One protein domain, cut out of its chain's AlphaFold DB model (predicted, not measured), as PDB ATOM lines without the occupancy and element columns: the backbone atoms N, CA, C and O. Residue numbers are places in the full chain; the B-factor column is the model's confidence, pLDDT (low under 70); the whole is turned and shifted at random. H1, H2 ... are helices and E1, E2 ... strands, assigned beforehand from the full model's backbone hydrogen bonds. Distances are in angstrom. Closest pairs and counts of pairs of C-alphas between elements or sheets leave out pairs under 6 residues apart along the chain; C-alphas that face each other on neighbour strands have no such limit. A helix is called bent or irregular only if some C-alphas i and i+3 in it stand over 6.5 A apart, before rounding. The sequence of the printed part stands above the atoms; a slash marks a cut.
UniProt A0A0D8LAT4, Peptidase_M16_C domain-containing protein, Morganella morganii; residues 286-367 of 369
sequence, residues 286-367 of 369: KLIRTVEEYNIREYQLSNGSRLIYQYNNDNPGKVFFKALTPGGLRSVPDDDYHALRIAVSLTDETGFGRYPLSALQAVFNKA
ATOM      1  N   LYS A 286      52.133   8.140   8.882       97.62
ATOM      2  CA  LYS A 286      53.071   7.804   7.804       97.62
ATOM      3  C   LYS A 286      52.577   6.581   7.043       97.62
ATOM      4  O   LYS A 286      52.419   5.521   7.635       97.62
ATOM      5  N   LEU A 287      52.366   6.701   5.731       97.06
ATOM      6  CA  LEU A 287      52.034   5.553   4.881       97.06
ATOM      7  C   LEU A 287      53.213   4.563   4.859       97.06
ATOM      8  O   LEU A 287      54.345   4.959   4.583       97.06
ATOM      9  N   ILE A 288      52.943   3.292   5.164       97.12
ATOM     10  CA  ILE A 288      53.933   2.202   5.162       97.12
ATOM     11  C   ILE A 288      53.812   1.377   3.883       97.12
ATOM     12  O   ILE A 288      54.819   1.035   3.269       97.12
ATOM     13  N   ARG A 289      52.580   1.021   3.499       96.00
ATOM     14  CA  ARG A 289      52.320   0.070   2.415       96.00
ATOM     15  C   ARG A 289      50.954   0.310   1.778       96.00
ATOM     16  O   ARG A 289      49.998   0.641   2.474       96.00
ATOM     17  N   THR A 290      50.864   0.051   0.475       96.56
ATOM     18  CA  THR A 290      49.603  -0.048  -0.271       96.56
ATOM     19  C   THR A 290      49.484  -1.447  -0.875       96.56
ATOM     20  O   THR A 290      50.462  -1.973  -1.408       96.56
ATOM     21  N   VAL A 291      48.301  -2.054  -0.781       95.94
ATOM     22  CA  VAL A 291      47.947  -3.310  -1.456       95.94
ATOM     23  C   VAL A 291      46.747  -3.025  -2.356       95.94
ATOM     24  O   VAL A 291      45.600  -3.071  -1.911       95.94
ATOM     25  N   GLU A 292      47.039  -2.674  -3.610       94.56
ATOM     26  CA  GLU A 292      46.048  -2.207  -4.595       94.56
ATOM     27  C   GLU A 292      44.947  -3.244  -4.861       94.56
ATOM     28  O   GLU A 292      43.779  -2.882  -4.909       94.56
ATOM     29  N   GLU A 293      45.293  -4.538  -4.936       93.75
ATOM     30  CA  GLU A 293      44.343  -5.634  -5.208       93.75
ATOM     31  C   GLU A 293      43.134  -5.643  -4.257       93.75
ATOM     32  O   GLU A 293      42.029  -5.997  -4.659       93.75
ATOM     33  N   TYR A 294      43.328  -5.207  -3.007       92.81
ATOM     34  CA  TYR A 294      42.291  -5.215  -1.972       92.81
ATOM     35  C   TYR A 294      41.883  -3.814  -1.503       92.81
ATOM     36  O   TYR A 294      41.142  -3.702  -0.525       92.81
ATOM     37  N   ASN A 295      42.360  -2.749  -2.161       94.00
ATOM     38  CA  ASN A 295      42.171  -1.358  -1.734       94.00
ATOM     39  C   ASN A 295      42.626  -1.091  -0.284       94.00
ATOM     40  O   ASN A 295      41.984  -0.334   0.450       94.00
ATOM     41  N   ILE A 296      43.730  -1.718   0.142       96.81
ATOM     42  CA  ILE A 296      44.258  -1.593   1.509       96.81
ATOM     43  C   ILE A 296      45.414  -0.591   1.549       96.81
ATOM     44  O   ILE A 296      46.348  -0.652   0.746       96.81
ATOM     45  N   ARG A 297      45.389   0.298   2.543       97.56
ATOM     46  CA  ARG A 297      46.485   1.208   2.898       97.56
ATOM     47  C   ARG A 297      46.865   1.010   4.360       97.56
ATOM     48  O   ARG A 297      46.022   1.107   5.249       97.56
ATOM     49  N   GLU A 298      48.140   0.748   4.607       97.56
ATOM     50  CA  GLU A 298      48.696   0.590   5.948       97.56
ATOM     51  C   GLU A 298      49.474   1.842   6.351       97.56
ATOM     52  O   GLU A 298      50.364   2.294   5.625       97.56
ATOM     53  N   TYR A 299      49.184   2.369   7.536       98.00
ATOM     54  CA  TYR A 299      49.817   3.559   8.088       98.00
ATOM     55  C   TYR A 299      50.442   3.282   9.459       98.00
ATOM     56  O   TYR A 299      49.862   2.586  10.291       98.00
ATOM     57  N   GLN A 300      51.603   3.884   9.714       97.88
ATOM     58  CA  GLN A 300      52.221   3.986  11.031       97.88
ATOM     59  C   GLN A 300      51.722   5.267  11.696       97.88
ATOM     60  O   GLN A 300      51.859   6.350  11.122       97.88
ATOM     61  N   LEU A 301      51.180   5.149  12.903       96.62
ATOM     62  CA  LEU A 301      50.805   6.286  13.739       96.62
ATOM     63  C   LEU A 301      51.965   6.655  14.673       96.62
ATOM     64  O   LEU A 301      52.745   5.786  15.081       96.62
ATOM     65  N   SER A 302      52.074   7.934  15.040       96.50
ATOM     66  CA  SER A 302      53.137   8.447  15.920       96.50
ATOM     67  C   SER A 302      53.129   7.858  17.333       96.50
ATOM     68  O   SER A 302      54.149   7.899  18.009       96.50
ATOM     69  N   ASN A 303      52.005   7.286  17.774       93.31
ATOM     70  CA  ASN A 303      51.880   6.569  19.047       93.31
ATOM     71  C   ASN A 303      52.322   5.091  18.965       93.31
ATOM     72  O   ASN A 303      52.077   4.327  19.892       93.31
ATOM     73  N   GLY A 304      52.905   4.661  17.842       93.50
ATOM     74  CA  GLY A 304      53.361   3.285  17.627       93.50
ATOM     75  C   GLY A 304      52.293   2.328  17.086       93.50
ATOM     76  O   GLY A 304      52.641   1.247  16.615       93.50
ATOM     77  N   SER A 305      51.017   2.721  17.059       95.19
ATOM     78  CA  SER A 305      49.942   1.889  16.501       95.19
ATOM     79  C   SER A 305      50.003   1.813  14.971       95.19
ATOM     80  O   SER A 305      50.456   2.746  14.304       95.19
ATOM     81  N   ARG A 306      49.497   0.713  14.398       95.88
ATOM     82  CA  ARG A 306      49.340   0.538  12.945       95.88
ATOM     83  C   ARG A 306      47.868   0.654  12.556       95.88
ATOM     84  O   ARG A 306      47.045  -0.101  13.063       95.88
ATOM     85  N   LEU A 307      47.550   1.553  11.628       96.62
ATOM     86  CA  LEU A 307      46.216   1.687  11.040       96.62
ATOM     87  C   LEU A 307      46.170   0.938   9.707       96.62
ATOM     88  O   LEU A 307      46.930   1.251   8.794       96.62
ATOM     89  N   ILE A 308      45.262  -0.029   9.592       96.50
ATOM     90  CA  ILE A 308      44.972  -0.735   8.340       96.50
ATOM     91  C   ILE A 308      43.628  -0.219   7.843       96.50
ATOM     92  O   ILE A 308      42.594  -0.489   8.446       96.50
ATOM     93  N   TYR A 309      43.657   0.557   6.768       96.50
ATOM     94  CA  TYR A 309      42.471   1.143   6.166       96.50
ATOM     95  C   TYR A 309      42.130   0.408   4.875       96.50
ATOM     96  O   TYR A 309      42.977   0.297   3.990       96.50
ATOM     97  N   GLN A 310      40.889  -0.056   4.758       95.06
ATOM     98  CA  GLN A 310      40.345  -0.619   3.530       95.06
ATOM     99  C   GLN A 310      39.121   0.192   3.118       95.06
ATOM    100  O   GLN A 310      38.165   0.305   3.885       95.06
ATOM    101  N   TYR A 311      39.145   0.745   1.909       90.81
ATOM    102  CA  TYR A 311      37.960   1.387   1.353       90.81
ATOM    103  C   TYR A 311      37.036   0.340   0.723       90.81
ATOM    104  O   TYR A 311      37.484  -0.482  -0.075       90.81
ATOM    105  N   ASN A 312      35.749   0.402   1.063       87.50
ATOM    106  CA  ASN A 312      34.691  -0.410   0.473       87.50
ATOM    107  C   ASN A 312      33.380   0.406   0.438       87.50
ATOM    108  O   ASN A 312      33.075   1.114   1.398       87.50
ATOM    109  N   ASN A 313      32.618   0.324  -0.657       86.25
ATOM    110  CA  ASN A 313      31.323   0.983  -0.835       86.25
ATOM    111  C   ASN A 313      30.109   0.038  -0.724       86.25
ATOM    112  O   ASN A 313      28.989   0.496  -0.942       86.25
ATOM    113  N   ASP A 314      30.300  -1.222  -0.322       84.75
ATOM    114  CA  ASP A 314      29.225  -2.201  -0.095       84.75
ATOM    115  C   ASP A 314      28.186  -1.717   0.936       84.75
ATOM    116  O   ASP A 314      27.034  -2.144   0.926       84.75
ATOM    117  N   ASN A 315      28.587  -0.828   1.854       78.31
ATOM    118  CA  ASN A 315      27.724  -0.237   2.878       78.31
ATOM    119  C   ASN A 315      27.928   1.291   2.966       78.31
ATOM    120  O   ASN A 315      28.652   1.761   3.850       78.31
ATOM    121  N   PRO A 316      27.297   2.084   2.079       81.56
ATOM    122  CA  PRO A 316      27.444   3.537   2.078       81.56
ATOM    123  C   PRO A 316      27.082   4.161   3.434       81.56
ATOM    124  O   PRO A 316      26.091   3.786   4.060       81.56
ATOM    125  N   GLY A 317      27.896   5.117   3.891       79.69
ATOM    126  CA  GLY A 317      27.676   5.834   5.154       79.69
ATOM    127  C   GLY A 317      28.027   5.052   6.426       79.69
ATOM    128  O   GLY A 317      27.743   5.532   7.518       79.69
ATOM    129  N   LYS A 318      28.641   3.864   6.324       80.94
ATOM    130  CA  LYS A 318      29.114   3.100   7.489       80.94
ATOM    131  C   LYS A 318      30.636   3.041   7.534       80.94
ATOM    132  O   LYS A 318      31.290   2.827   6.517       80.94
ATOM    133  N   VAL A 319      31.185   3.163   8.739       88.88
ATOM    134  CA  VAL A 319      32.602   2.928   9.029       88.88
ATOM    135  C   VAL A 319      32.690   1.761  10.002       88.88
ATOM    136  O   VAL A 319      32.074   1.791  11.065       88.88
ATOM    137  N   PHE A 320      33.451   0.733   9.639       90.25
ATOM    138  CA  PHE A 320      33.752  -0.382  10.532       90.25
ATOM    139  C   PHE A 320      35.115  -0.143  11.167       90.25
ATOM    140  O   PHE A 320      36.116   0.013  10.469       90.25
ATOM    141  N   PHE A 321      35.148  -0.110  12.494       92.69
ATOM    142  CA  PHE A 321      36.366   0.103  13.260       92.69
ATOM    143  C   PHE A 321      36.627  -1.099  14.161       92.69
ATOM    144  O   PHE A 321      35.731  -1.573  14.858       92.69
ATOM    145  N   LYS A 322      37.866  -1.589  14.148       93.38
ATOM    146  CA  LYS A 322      38.327  -2.658  15.030       93.38
ATOM    147  C   LYS A 322      39.711  -2.300  15.552       93.38
ATOM    148  O   LYS A 322      40.657  -2.209  14.772       93.38
ATOM    149  N   ALA A 323      39.825  -2.126  16.863       92.19
ATOM    150  CA  ALA A 323      41.109  -2.000  17.536       92.19
ATOM    151  C   ALA A 323      41.602  -3.390  17.955       92.19
ATOM    152  O   ALA A 323      40.840  -4.197  18.486       92.19
ATOM    153  N   LEU A 324      42.873  -3.680  17.689       91.38
ATOM    154  CA  LEU A 324      43.530  -4.922  18.082       91.38
ATOM    155  C   LEU A 324      44.813  -4.573  18.825       91.38
ATOM    156  O   LEU A 324      45.620  -3.790  18.328       91.38
ATOM    157  N   THR A 325      45.010  -5.187  19.985       86.81
ATOM    158  CA  THR A 325      46.247  -5.093  20.762       86.81
ATOM    159  C   THR A 325      46.859  -6.485  20.909       86.81
ATOM    160  O   THR A 325      46.109  -7.458  21.040       86.81
ATOM    161  N   PRO A 326      48.195  -6.630  20.882       83.56
ATOM    162  CA  PRO A 326      48.821  -7.850  21.367       83.56
ATOM    163  C   PRO A 326      48.494  -8.041  22.858       83.56
ATOM    164  O   PRO A 326      48.469  -7.074  23.618       83.56
ATOM    165  N   GLY A 327      48.238  -9.284  23.266       82.38
ATOM    166  CA  GLY A 327      47.905  -9.646  24.647       82.38
ATOM    167  C   GLY A 327      46.635 -10.490  24.745       82.38
ATOM    168  O   GLY A 327      46.235 -11.149  23.785       82.38
ATOM    169  N   GLY A 328      46.024 -10.490  25.928       84.31
ATOM    170  CA  GLY A 328      44.760 -11.162  26.225       84.31
ATOM    171  C   GLY A 328      44.773 -11.772  27.623       84.31
ATOM    172  O   GLY A 328      45.695 -11.555  28.399       84.31
ATOM    173  N   LEU A 329      43.792 -12.612  27.946       86.12
ATOM    174  CA  LEU A 329      43.711 -13.231  29.279       86.12
ATOM    175  C   LEU A 329      44.936 -14.086  29.652       86.12
ATOM    176  O   LEU A 329      45.145 -14.376  30.819       86.12
ATOM    177  N   ARG A 330      45.747 -14.491  28.666       87.69
ATOM    178  CA  ARG A 330      46.970 -15.288  28.868       87.69
ATOM    179  C   ARG A 330      48.251 -14.451  28.924       87.69
ATOM    180  O   ARG A 330      49.331 -15.026  28.957       87.69
ATOM    181  N   SER A 331      48.153 -13.121  28.855       90.06
ATOM    182  CA  SER A 331      49.316 -12.232  28.978       90.06
ATOM    183  C   SER A 331      49.573 -11.764  30.411       90.06
ATOM    184  O   SER A 331      50.477 -10.961  30.618       90.06
ATOM    185  N   VAL A 332      48.784 -12.238  31.377       90.38
ATOM    186  CA  VAL A 332      48.943 -11.961  32.809       90.38
ATOM    187  C   VAL A 332      49.234 -13.259  33.572       90.38
ATOM    188  O   VAL A 332      48.916 -14.332  33.052       90.38
ATOM    189  N   PRO A 333      49.855 -13.190  34.764       94.75
ATOM    190  CA  PRO A 333      49.990 -14.338  35.658       94.75
ATOM    191  C   PRO A 333      48.633 -14.958  36.018       94.75
ATOM    192  O   PRO A 333      47.609 -14.273  35.995       94.75
ATOM    193  N   ASP A 334      48.633 -16.236  36.401       93.50
ATOM    194  CA  ASP A 334      47.404 -16.973  36.738       93.50
ATOM    195  C   ASP A 334      46.593 -16.291  37.855       93.50
ATOM    196  O   ASP A 334      45.365 -16.239  37.774       93.50
ATOM    197  N   ASP A 335      47.269 -15.689  38.840       96.31
ATOM    198  CA  ASP A 335      46.633 -14.965  39.951       96.31
ATOM    199  C   ASP A 335      45.817 -13.741  39.480       96.31
ATOM    200  O   ASP A 335      44.800 -13.399  40.084       96.31
ATOM    201  N   ASP A 336      46.203 -13.122  38.359       94.94
ATOM    202  CA  ASP A 336      45.536 -11.945  37.787       94.94
ATOM    203  C   ASP A 336      44.464 -12.314  36.747       94.94
ATOM    204  O   ASP A 336      43.705 -11.449  36.299       94.94
ATOM    205  N   TYR A 337      44.364 -13.588  36.348       93.38
ATOM    206  CA  TYR A 337      43.476 -14.036  35.268       93.38
ATOM    207  C   TYR A 337      42.012 -13.644  35.514       93.38
ATOM    208  O   TYR A 337      41.350 -13.084  34.635       93.38
ATOM    209  N   HIS A 338      41.495 -13.930  36.713       92.38
ATOM    210  CA  HIS A 338      40.102 -13.640  37.053       92.38
ATOM    211  C   HIS A 338      39.845 -12.138  37.180       92.38
ATOM    212  O   HIS A 338      38.813 -11.665  36.706       92.38
ATOM    213  N   ALA A 339      40.799 -11.396  37.747       92.31
ATOM    214  CA  ALA A 339      40.716  -9.947  37.863       92.31
ATOM    215  C   ALA A 339      40.687  -9.281  36.480       92.31
ATOM    216  O   ALA A 339      39.791  -8.484  36.209       92.31
ATOM    217  N   LEU A 340      41.588  -9.665  35.566       90.69
ATOM    218  CA  LEU A 340      41.591  -9.152  34.196       90.69
ATOM    219  C   LEU A 340      40.310  -9.539  33.446       90.69
ATOM    220  O   LEU A 340      39.755  -8.712  32.728       90.69
ATOM    221  N   ARG A 341      39.808 -10.769  33.624       90.31
ATOM    222  CA  ARG A 341      38.556 -11.212  32.991       90.31
ATOM    223  C   ARG A 341      37.370 -10.347  33.412       90.31
ATOM    224  O   ARG A 341      36.604  -9.933  32.552       90.31
ATOM    225  N   ILE A 342      37.241 -10.069  34.709       90.56
ATOM    226  CA  ILE A 342      36.186  -9.200  35.241       90.56
ATOM    227  C   ILE A 342      36.387  -7.761  34.750       90.56
ATOM    228  O   ILE A 342      35.434  -7.143  34.293       90.56
ATOM    229  N   ALA A 343      37.618  -7.242  34.771       89.38
ATOM    230  CA  ALA A 343      37.916  -5.882  34.324       89.38
ATOM    231  C   ALA A 343      37.567  -5.646  32.846       89.38
ATOM    232  O   ALA A 343      37.044  -4.585  32.508       89.38
ATOM    233  N   VAL A 344      37.818  -6.628  31.970       85.88
ATOM    234  CA  VAL A 344      37.420  -6.559  30.555       85.88
ATOM    235  C   VAL A 344      35.900  -6.436  30.433       85.88
ATOM    236  O   VAL A 344      35.437  -5.499  29.791       85.88
ATOM    237  N   SER A 345      35.132  -7.300  31.107       84.19
ATOM    238  CA  SER A 345      33.661  -7.225  31.101       84.19
ATOM    239  C   SER A 345      33.139  -5.903  31.668       84.19
ATOM    240  O   SER A 345      32.330  -5.234  31.035       84.19
ATOM    241  N   LEU A 346      33.671  -5.463  32.813       84.69
ATOM    242  CA  LEU A 346      33.266  -4.205  33.440       84.69
ATOM    243  C   LEU A 346      33.555  -2.990  32.557       84.69
ATOM    244  O   LEU A 346      32.789  -2.031  32.579       84.69
ATOM    245  N   THR A 347      34.632  -3.003  31.770       83.25
ATOM    246  CA  THR A 347      34.950  -1.876  30.876       83.25
ATOM    247  C   THR A 347      33.869  -1.696  29.808       83.25
ATOM    248  O   THR A 347      33.508  -0.564  29.492       83.25
ATOM    249  N   ASP A 348      33.303  -2.796  29.307       79.19
ATOM    250  CA  ASP A 348      32.213  -2.767  28.327       79.19
ATOM    251  C   ASP A 348      30.851  -2.406  28.965       79.19
ATOM    252  O   ASP A 348      29.971  -1.872  28.285       79.19
ATOM    253  N   GLU A 349      30.683  -2.642  30.271       80.19
ATOM    254  CA  GLU A 349      29.408  -2.487  30.994       80.19
ATOM    255  C   GLU A 349      29.264  -1.161  31.773       80.19
ATOM    256  O   GLU A 349      28.152  -0.758  32.111       80.19
ATOM    257  N   THR A 350      30.355  -0.434  32.040       79.88
ATOM    258  CA  THR A 350      30.342   0.729  32.963       79.88
ATOM    259  C   THR A 350      30.357   2.099  32.283       79.88
ATOM    260  O   THR A 350      29.849   3.071  32.848       79.88
ATOM    261  N   GLY A 351      30.872   2.202  31.055       82.44
ATOM    262  CA  GLY A 351      30.961   3.458  30.302       82.44
ATOM    263  C   GLY A 351      32.385   4.022  30.208       82.44
ATOM    264  O   GLY A 351      33.340   3.278  30.018       82.44
ATOM    265  N   PHE A 352      32.547   5.349  30.270       82.94
ATOM    266  CA  PHE A 352      33.844   6.014  30.059       82.94
ATOM    267  C   PHE A 352      34.045   7.226  30.977       82.94
ATOM    268  O   PHE A 352      33.339   8.232  30.881       82.94
ATOM    269  N   GLY A 353      35.067   7.182  31.836       81.06
ATOM    270  CA  GLY A 353      35.386   8.277  32.757       81.06
ATOM    271  C   GLY A 353      34.221   8.572  33.710       81.06
ATOM    272  O   GLY A 353      33.797   7.698  34.455       81.06
ATOM    273  N   ARG A 354      33.693   9.802  33.681       76.25
ATOM    274  CA  ARG A 354      32.498  10.197  34.459       76.25
ATOM    275  C   ARG A 354      31.162   9.863  33.777       76.25
ATOM    276  O   ARG A 354      30.116  10.220  34.308       76.25
ATOM    277  N   TYR A 355      31.197   9.297  32.571       77.62
ATOM    278  CA  TYR A 355      30.016   9.067  31.743       77.62
ATOM    279  C   TYR A 355      29.556   7.617  31.922       77.62
ATOM    280  O   TYR A 355      30.277   6.717  31.482       77.62
ATOM    281  N   PRO A 356      28.382   7.371  32.532       75.50
ATOM    282  CA  PRO A 356      27.837   6.023  32.622       75.50
ATOM    283  C   PRO A 356      27.457   5.501  31.229       75.50
ATOM    284  O   PRO A 356      27.167   6.282  30.315       75.50
ATOM    285  N   LEU A 357      27.430   4.176  31.064       76.56
ATOM    286  CA  LEU A 357      27.099   3.524  29.791       76.56
ATOM    287  C   LEU A 357      25.765   4.014  29.197       76.56
ATOM    288  O   LEU A 357      25.691   4.295  27.999       76.56
ATOM    289  N   SER A 358      24.734   4.182  30.029       67.88
ATOM    290  CA  SER A 358      23.409   4.671  29.619       67.88
ATOM    291  C   SER A 358      23.467   6.055  28.961       67.88
ATOM    292  O   SER A 358      22.851   6.282  27.916       67.88
ATOM    293  N   ALA A 359      24.274   6.966  29.508       74.06
ATOM    294  CA  ALA A 359      24.485   8.284  28.928       74.06
ATOM    295  C   ALA A 359      25.201   8.205  27.572       74.06
ATOM    296  O   ALA A 359      24.776   8.844  26.610       74.06
ATOM    297  N   LEU A 360      26.251   7.386  27.454       76.69
ATOM    298  CA  LEU A 360      26.961   7.207  26.182       76.69
ATOM    299  C   LEU A 360      26.039   6.639  25.096       76.69
ATOM    300  O   LEU A 360      26.040   7.125  23.966       76.69
ATOM    301  N   GLN A 361      25.203   5.657  25.440       73.62
ATOM    302  CA  GLN A 361      24.203   5.100  24.528       73.62
ATOM    303  C   GLN A 361      23.186   6.156  24.077       73.62
ATOM    304  O   GLN A 361      22.862   6.223  22.888       73.62
ATOM    305  N   ALA A 362      22.706   7.009  24.989       70.06
ATOM    306  CA  ALA A 362      21.811   8.113  24.647       70.06
ATOM    307  C   ALA A 362      22.464   9.079  23.642       70.06
ATOM    308  O   ALA A 362      21.850   9.444  22.635       70.06
ATOM    309  N   VAL A 363      23.735   9.424  23.856       74.38
ATOM    310  CA  VAL A 363      24.505  10.283  22.947       74.38
ATOM    311  C   VAL A 363      24.696   9.629  21.574       74.38
ATOM    312  O   VAL A 363      24.422  10.264  20.554       74.38
ATOM    313  N   PHE A 364      25.090   8.352  21.508       73.94
ATOM    314  CA  PHE A 364      25.274   7.645  20.234       73.94
ATOM    315  C   PHE A 364      23.972   7.486  19.438       73.94
ATOM    316  O   PHE A 364      24.004   7.503  18.207       73.94
ATOM    317  N   ASN A 365      22.825   7.393  20.114       65.31
ATOM    318  CA  ASN A 365      21.511   7.332  19.468       65.31
ATOM    319  C   ASN A 365      21.044   8.687  18.904       65.31
ATOM    320  O   ASN A 365      20.245   8.706  17.956       65.31
ATOM    321  N   LYS A 366      21.519   9.801  19.479       63.62
ATOM    322  CA  LYS A 366      21.244  11.178  19.028       63.62
ATOM    323  C   LYS A 366      22.223  11.654  17.951       63.62
ATOM    324  O   LYS A 366      21.843  12.460  17.101       63.62
ATOM    325  N   ALA A 367      23.461  11.159  17.962       56.91
ATOM    326  CA  ALA A 367      24.496  11.554  17.014       56.91
ATOM    327  C   ALA A 367      24.078  11.250  15.562       56.91
ATOM    328  O   ALA A 367      23.848  10.104  15.166       56.91
TER     329      ALA A 367
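Overview. This is residues 286 to 367 of the 369 residues of the protein "Peptidase_M16_C domain-containing protein" of Morganella morganii (UniProt A0A0D8LAT4). A small three-stranded sheet stands at one end and two helices, H1 and then H2, follow each other at the other, with a long link of loop joining these two separate parts and no helix packed on the sheet. The link swings out past the sheet, where residues 313 to 318 stick out, then folds back and runs across to H1. The printed part has 82 residues, with three named strands and then two named helices, in the order E1, E2, E3, H1, H2; the sheet runs E1, E2, E3, all antiparallel, and the class is mixed, helices and strands. The whole is only just extended, close to loose, with a radius of gyration of the C-alphas of 17.7 A and spans of 45 by 39 by 24 A.

Arrangement. Begin with the sheet: E1, residues 286 to 291, E2, residues 296 to 301, and E3, residues 306 to 310, form a meander, each strand the antiparallel neighbour of the one before. E1 and E2 are a hairpin with a tight link, their directions at 162 degrees; look at N 288 and O 298, 2.8 A apart and within hydrogen-bond range. E2 and E3 are a hairpin too, at 156 degrees, and there N 299 and O 307 are within range at 2.8 A. H1, residues 334 to 350, is not on the sheet, and neither is H2, residues 357 to 366; neither helix has a C-alpha within 10 A of one of the sheet. H1 and H2 are close but not clearly touching: their closest C-alphas, those of Thr 350 and Leu 357, are 5.3 A apart. They run the same way at a steep tilt of 42 degrees. H1 is irregular, with C-alphas 335 and 338 7.3 A apart, and its line is a rough one. In H2 every O i to N i+4 pair is within hydrogen-bond range; in H1, 11 of 13 are.

Along the chain. Find C-alpha 286 at (53.071, 7.804, 7.804), where E1 begins; it is 15.3 A long, E2 16.0 A and E3 13.1 A. Then find C-alpha 334 at (47.404, -16.973, 36.738), from which H1 runs 24.9 A. H2 covers 14.4 A and ends at C-alpha 366, at (21.244, 11.178, 19.028).

Size, cuts and confidence. The two C-alphas farthest apart, those of Asn 313 and Asp 335, are 46.4 A from each other. The printed part has no cut, and its one long link is E3 to H1, residues 311 to 333. Residues 362 to 367, of which 362 to 366 belong to H2, stand free. Mean pLDDT of the printed part is 87.2; look for values under 70 at residue 358 and residues 365 to 367.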